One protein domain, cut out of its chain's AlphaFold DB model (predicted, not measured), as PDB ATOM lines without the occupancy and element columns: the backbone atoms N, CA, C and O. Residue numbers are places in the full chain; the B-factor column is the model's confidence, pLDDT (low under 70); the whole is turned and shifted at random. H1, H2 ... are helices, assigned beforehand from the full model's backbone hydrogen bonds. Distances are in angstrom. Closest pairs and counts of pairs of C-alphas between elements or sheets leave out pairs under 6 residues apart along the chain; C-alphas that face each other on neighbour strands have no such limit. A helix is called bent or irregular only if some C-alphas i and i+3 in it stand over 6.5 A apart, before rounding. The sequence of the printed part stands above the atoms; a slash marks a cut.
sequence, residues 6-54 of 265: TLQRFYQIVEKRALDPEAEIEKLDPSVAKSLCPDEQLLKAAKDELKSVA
ATOM      1  N   THR A   6      55.904  16.242  36.376       87.50
ATOM      2  CA  THR A   6      56.221  16.425  37.797       87.50
ATOM      3  C   THR A   6      56.635  17.862  38.076       87.50
ATOM      4  O   THR A   6      56.142  18.476  39.020       87.50
ATOM      5  N   LEU A   7      57.503  18.421  37.226       88.31
ATOM      6  CA  LEU A   7      57.946  19.810  37.351       88.31
ATOM      7  C   LEU A   7      56.799  20.780  37.078       88.31
ATOM      8  O   LEU A   7      56.604  21.724  37.839       88.31
ATOM      9  N   GLN A   8      55.998  20.516  36.043       85.56
ATOM     10  CA  GLN A   8      54.818  21.322  35.743       85.56
ATOM     11  C   GLN A   8      53.856  21.364  36.937       85.56
ATOM     12  O   GLN A   8      53.416  22.440  37.342       85.56
ATOM     13  N   ARG A   9      53.583  20.208  37.558       86.62
ATOM     14  CA  ARG A   9      52.715  20.138  38.737       86.62
ATOM     15  C   ARG A   9      53.318  20.832  39.957       86.62
ATOM     16  O   ARG A   9      52.589  21.479  40.702       86.62
ATOM     17  N   PHE A  10      54.626  20.704  40.164       89.44
ATOM     18  CA  PHE A  10      55.325  21.382  41.251       89.44
ATOM     19  C   PHE A  10      55.151  22.901  41.154       89.44
ATOM     20  O   PHE A  10      54.681  23.518  42.107       89.44
ATOM     21  N   TYR A  11      55.432  23.492  39.989       89.88
ATOM     22  CA  TYR A  11      55.309  24.938  39.807       89.88
ATOM     23  C   TYR A  11      53.864  25.438  39.920       89.88
ATOM     24  O   TYR A  11      53.647  26.476  40.535       89.88
ATOM     25  N   GLN A  12      52.875  24.672  39.446       86.50
ATOM     26  CA  GLN A  12      51.453  24.997  39.641       86.50
ATOM     27  C   GLN A  12      51.064  25.074  41.124       86.50
ATOM     28  O   GLN A  12      50.298  25.948  41.527       86.50
ATOM     29  N   ILE A  13      51.580  24.156  41.946       88.25
ATOM     30  CA  ILE A  13      51.309  24.151  43.389       88.25
ATOM     31  C   ILE A  13      52.031  25.316  44.067       88.25
ATOM     32  O   ILE A  13      51.437  25.979  44.913       88.25
ATOM     33  N   VAL A  14      53.287  25.574  43.693       90.81
ATOM     34  CA  VAL A  14      54.076  26.692  44.230       90.81
ATOM     35  C   VAL A  14      53.406  28.027  43.923       90.81
ATOM     36  O   VAL A  14      53.257  28.837  44.831       90.81
ATOM     37  N   GLU A  15      52.947  28.242  42.690       90.06
ATOM     38  CA  GLU A  15      52.237  29.460  42.287       90.06
ATOM     39  C   GLU A  15      50.968  29.672  43.123       90.06
ATOM     40  O   GLU A  15      50.762  30.747  43.684       90.06
ATOM     41  N   LYS A  16      50.149  28.626  43.287       87.69
ATOM     42  CA  LYS A  16      48.913  28.712  44.078       87.69
ATOM     43  C   LYS A  16      49.180  28.958  45.556       87.69
ATOM     44  O   LYS A  16      48.538  29.819  46.142       87.69
ATOM     45  N   ARG A  17      50.163  28.267  46.136       89.12
ATOM     46  CA  ARG A  17      50.586  28.445  47.536       89.12
ATOM     47  C   ARG A  17      51.254  29.794  47.795       89.12
ATOM     48  O   ARG A  17      51.216  30.278  48.921       89.12
ATOM     49  N   ALA A  18      51.881  30.383  46.778       91.12
ATOM     50  CA  ALA A  18      52.458  31.720  46.864       91.12
ATOM     51  C   ALA A  18      51.374  32.809  46.897       91.12
ATOM     52  O   ALA A  18      51.565  33.829  47.557       91.12
ATOM     53  N   LEU A  19      50.251  32.592  46.204       91.69
ATOM     54  CA  LEU A  19      49.094  33.491  46.218       91.69
ATOM     55  C   LEU A  19      48.198  33.275  47.447       91.69
ATOM     56  O   LEU A  19      47.698  34.245  48.010       91.69
ATOM     57  N   ASP A  20      48.017  32.022  47.868       91.38
ATOM     58  CA  ASP A  20      47.223  31.634  49.033       91.38
ATOM     59  C   ASP A  20      47.914  30.492  49.814       91.38
ATOM     60  O   ASP A  20      47.918  29.338  49.367       91.38
ATOM     61  N   PRO A  21      48.502  30.783  50.992       88.50
ATOM     62  CA  PRO A  21      49.219  29.796  51.799       88.50
ATOM     63  C   PRO A  21      48.378  28.592  52.253       88.50
ATOM     64  O   PRO A  21      48.940  27.505  52.444       88.50
ATOM     65  N   GLU A  22      47.060  28.762  52.410       88.44
ATOM     66  CA  GLU A  22      46.137  27.712  52.874       88.44
ATOM     67  C   GLU A  22      45.439  26.975  51.720       88.44
ATOM     68  O   GLU A  22      44.664  26.048  51.962       88.44
ATOM     69  N   ALA A  23      45.753  27.310  50.463       84.50
ATOM     70  CA  ALA A  23      45.145  26.667  49.306       84.50
ATOM     71  C   ALA A  23      45.321  25.134  49.326       84.50
ATOM     72  O   ALA A  23      46.427  24.581  49.492       84.50
ATOM     73  N   GLU A  24      44.202  24.439  49.119       84.69
ATOM     74  CA  GLU A  24      44.162  22.988  48.996       84.69
ATOM     75  C   GLU A  24      44.936  22.540  47.747       84.69
ATOM     76  O   GLU A  24      44.965  23.213  46.712       84.69
ATOM     77  N   ILE A  25      45.593  21.383  47.838       81.88
ATOM     78  CA  ILE A  25      46.297  20.811  46.693       81.88
ATOM     79  C   ILE A  25      45.244  20.297  45.711       81.88
ATOM     80  O   ILE A  25      44.676  19.221  45.892       81.88
ATOM     81  N   GLU A  26      45.004  21.066  44.653       78.00
ATOM     82  CA  GLU A  26      44.073  20.688  43.593       78.00
ATOM     83  C   GLU A  26      44.440  19.351  42.951       78.00
ATOM     84  O   GLU A  26      45.593  18.919  42.980       78.00
ATOM     85  N   LYS A  27      43.457  18.693  42.327       79.19
ATOM     86  CA  LYS A  27      43.650  17.440  41.584       79.19
ATOM     87  C   LYS A  27      44.505  17.661  40.327       79.19
ATOM     88  O   LYS A  27      44.781  18.787  39.931       79.19
ATOM     89  N   LEU A  28      44.972  16.566  39.721       78.88
ATOM     90  CA  LEU A  28      45.775  16.634  38.496       78.88
ATOM     91  C   LEU A  28      45.023  17.386  37.397       78.88
ATOM     92  O   LEU A  28      43.879  17.050  37.096       78.88
ATOM     93  N   ASP A  29      45.694  18.373  36.802       81.44
ATOM     94  CA  ASP A  29      45.129  19.162  35.719       81.44
ATOM     95  C   ASP A  29      44.758  18.254  34.524       81.44
ATOM     96  O   ASP A  29      45.574  17.417  34.105       81.44
ATOM     97  N   PRO A  30      43.548  18.396  33.949       81.31
ATOM     98  CA  PRO A  30      43.090  17.565  32.839       81.31
ATOM     99  C   PRO A  30      43.992  17.619  31.599       81.31
ATOM    100  O   PRO A  30      44.047  16.648  30.847       81.31
ATOM    101  N   SER A  31      44.686  18.734  31.355       79.31
ATOM    102  CA  SER A  31      45.612  18.877  30.224       79.31
ATOM    103  C   SER A  31      46.862  18.011  30.398       79.31
ATOM    104  O   SER A  31      47.265  17.313  29.466       79.31
ATOM    105  N   VAL A  32      47.409  17.965  31.616       79.69
ATOM    106  CA  VAL A  32      48.551  17.112  31.969       79.69
ATOM    107  C   VAL A  32      48.141  15.644  31.900       79.69
ATOM    108  O   VAL A  32      48.853  14.835  31.312       79.69
ATOM    109  N   ALA A  33      46.952  15.303  32.405       82.06
ATOM    110  CA  ALA A  33      46.416  13.947  32.312       82.06
ATOM    111  C   ALA A  33      46.278  13.468  30.854       82.06
ATOM    112  O   ALA A  33      46.691  12.357  30.532       82.06
ATOM    113  N   LYS A  34      45.781  14.325  29.952       82.62
ATOM    114  CA  LYS A  34      45.680  14.015  28.514       82.62
ATOM    115  C   LYS A  34      47.039  13.768  27.859       82.62
ATOM    116  O   LYS A  34      47.119  12.924  26.981       82.62
ATOM    117  N   SER A  35      48.091  14.466  28.291       80.31
ATOM    118  CA  SER A  35      49.451  14.268  27.761       80.31
ATOM    119  C   SER A  35      50.104  12.953  28.205       80.31
ATOM    120  O   SER A  35      50.979  12.433  27.518       80.31
ATOM    121  N   LEU A  36      49.677  12.419  29.354       82.88
ATOM    122  CA  LEU A  36      50.170  11.166  29.929       82.88
ATOM    123  C   LEU A  36      49.450   9.938  29.369       82.88
ATOM    124  O   LEU A  36      49.977   8.827  29.424       82.88
ATOM    125  N   CYS A  37      48.227  10.125  28.877       81.00
ATOM    126  CA  CYS A  37      47.436   9.056  28.300       81.00
ATOM    127  C   CYS A  37      47.774   8.857  26.814       81.00
ATOM    128  O   CYS A  37      47.997   9.830  26.094       81.00
ATOM    129  N   PRO A  38      47.780   7.604  26.328       81.31
ATOM    130  CA  PRO A  38      47.892   7.331  24.901       81.31
ATOM    131  C   PRO A  38      46.699   7.918  24.132       81.31
ATOM    132  O   PRO A  38      45.602   8.045  24.681       81.31
ATOM    133  N   ASP A  39      46.919   8.241  22.855       87.00
ATOM    134  CA  ASP A  39      45.903   8.841  21.987       87.00
ATOM    135  C   ASP A  39      44.616   8.002  21.962       87.00
ATOM    136  O   ASP A  39      44.620   6.791  21.710       87.00
ATOM    137  N   GLU A  40      43.490   8.666  22.215       86.00
ATOM    138  CA  GLU A  40      42.182   8.036  22.288       86.00
ATOM    139  C   GLU A  40      41.780   7.351  20.983       86.00
ATOM    140  O   GLU A  40      41.055   6.355  21.027       86.00
ATOM    141  N   GLN A  41      42.192   7.890  19.831       88.12
ATOM    142  CA  GLN A  41      41.836   7.321  18.531       88.12
ATOM    143  C   GLN A  41      42.553   5.988  18.299       88.12
ATOM    144  O   GLN A  41      41.903   4.997  17.959       88.12
ATOM    145  N   LEU A  42      43.855   5.937  18.590       87.06
ATOM    146  CA  LEU A  42      44.651   4.708  18.531       87.06
ATOM    147  C   LEU A  42      44.134   3.658  19.515       87.06
ATOM    148  O   LEU A  42      43.968   2.495  19.154       87.06
ATOM    149  N   LEU A  43      43.799   4.072  20.739       87.19
ATOM    150  CA  LEU A  43      43.253   3.169  21.751       87.19
ATOM    151  C   LEU A  43      41.886   2.621  21.317       87.19
ATOM    152  O   LEU A  43      41.611   1.441  21.498       87.19
ATOM    153  N   LYS A  44      41.019   3.448  20.718       90.88
ATOM    154  CA  LYS A  44      39.718   3.001  20.188       90.88
ATOM    155  C   LYS A  44      39.882   1.990  19.051       90.88
ATOM    156  O   LYS A  44      39.158   1.002  19.065       90.88
ATOM    157  N   ALA A  45      40.833   2.201  18.140       92.00
ATOM    158  CA  ALA A  45      41.117   1.271  17.046       92.00
ATOM    159  C   ALA A  45      41.708  -0.063  17.543       92.00
ATOM    160  O   ALA A  45      41.259  -1.128  17.134       92.00
ATOM    161  N   ALA A  46      42.651  -0.016  18.488       89.56
ATOM    162  CA  ALA A  46      43.344  -1.202  18.997       89.56
ATOM    163  C   ALA A  46      42.541  -2.009  20.038       89.56
ATOM    164  O   ALA A  46      42.957  -3.096  20.434       89.56
ATOM    165  N   LYS A  47      41.396  -1.501  20.521       91.00
ATOM    166  CA  LYS A  47      40.601  -2.142  21.588       91.00
ATOM    167  C   LYS A  47      40.189  -3.571  21.259       91.00
ATOM    168  O   LYS A  47      40.212  -4.413  22.153       91.00
ATOM    169  N   ASP A  48      39.774  -3.836  20.028       92.31
ATOM    170  CA  ASP A  48      39.229  -5.147  19.668       92.31
ATOM    171  C   ASP A  48      40.340  -6.177  19.426       92.31
ATOM    172  O   ASP A  48      40.220  -7.326  19.853       92.31
ATOM    173  N   GLU A  49      41.478  -5.742  18.886       92.19
ATOM    174  CA  GLU A  49      42.691  -6.557  18.770       92.19
ATOM    175  C   GLU A  49      43.288  -6.883  20.148       92.19
ATOM    176  O   GLU A  49      43.592  -8.041  20.432       92.19
ATOM    177  N   LEU A  50      43.369  -5.898  21.052       89.31
ATOM    178  CA  LEU A  50      43.843  -6.101  22.426       89.31
ATOM    179  C   LEU A  50      42.958  -7.081  23.205       89.31
ATOM    180  O   LEU A  50      43.475  -7.907  23.957       89.31
ATOM    181  N   LYS A  51      41.634  -7.034  23.009       92.56
ATOM    182  CA  LYS A  51      40.708  -8.021  23.590       92.56
ATOM    183  C   LYS A  51      40.933  -9.418  23.014       92.56
ATOM    184  O   LYS A  51      40.924 -10.380  23.778       92.56
ATOM    185  N   SER A  52      41.147  -9.529  21.701       92.69
ATOM    186  CA  SER A  52      41.452 -10.805  21.043       92.69
ATOM    187  C   SER A  52      42.717 -11.436  21.635       92.69
ATOM    188  O   SER A  52      42.682 -12.576  22.100       92.69
ATOM    189  N   VAL A  53      43.796 -10.657  21.756       93.19
ATOM    190  CA  VAL A  53      45.061 -11.104  22.364       93.19
ATOM    191  C   VAL A  53      44.883 -11.482  23.837       93.19
ATOM    192  O   VAL A  53      45.348 -12.543  24.254       93.19
ATOM    193  N   ALA A  54      44.168 -10.669  24.619       90.56
ATOM    194  CA  ALA A  54      43.893 -10.966  26.027       90.56
ATOM    195  C   ALA A  54      43.077 -12.259  26.209       90.56
ATOM    196  O   ALA A  54      43.287 -12.986  27.178       90.56
TER     197      ALA A  54
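Overview. This is residues 6 to 54 of the 265 residues of the protein "Hypothetical protein" of Lotharella oceanica (UniProt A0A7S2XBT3). Three helices are strung out along an extended chain and do not pack into a body: H1 runs to one end of the model, the link of residues 20 to 29 folds back along H1, and H2 and then H3 carry the chain away to the other end. The outcome is a hook with a long arm, in which residues 33 to 54, of which 33 to 36 belong to H2 and 40 to 54 to H3, stand free. The printed part has 49 residues with three named helices, in the order H1, H2, H3, and no named strand; the class is all helix. The whole is extended, with a radius of gyration of the C-alphas of 17.3 A, and its C-alphas span 51 by 14 by 14 A.

Along the chain. H1 holds residues 6 to 19, from Thr 6 with its C-alpha at (56.221, 16.425, 37.797) to Leu 19 at (49.094, 33.491, 46.218), 20.3 A from first to last C-alpha. H2 holds residues 30 to 36, from Pro 30 with its C-alpha at (43.090, 17.565, 32.839) to Leu 36, 10.0 A from first to last C-alpha. H3, residues 40 to 54, is the longest helix by residues, with 15, and measures 19.4 A from the C-alpha of Glu 40 to that of Ala 54 at (43.893, -10.966, 26.027). H3 is irregular: C-alphas 45 and 48 are 7.2 A apart, against about 5 A in a regular helix.

Arrangement. H1 touches no helix. The 10 residues between H1 and H2 make a short link. H1 and H2 are apart, but only just, with their closest C-alphas at 8.4 A. The 3 residues between H2 and H3 make a tight link, and these two helices are apart. H1 and H3 are apart too. The y component of the N-to-C direction is 0.76 in H1, -0.69 in H2 and -0.98 in H3. Every O i to N i+4 pair is within hydrogen-bond range in H1 and H2, while in H3 9 of 11 are.

Size, cuts and confidence. The outline is a rod. The two C-alphas farthest apart are those of Pro 21 and Ser 52, at 51.5 A, and the first and last printed C-alphas, of Thr 6 and Ala 54, are 32.3 A apart. The printed part runs from residue 6 to residue 54 without a cut, and no link in it is long. The mean pLDDT of the printed part is 86.8, with 89 for H1, 81 for H2 and 90 for H3, and no printed residue is under 70.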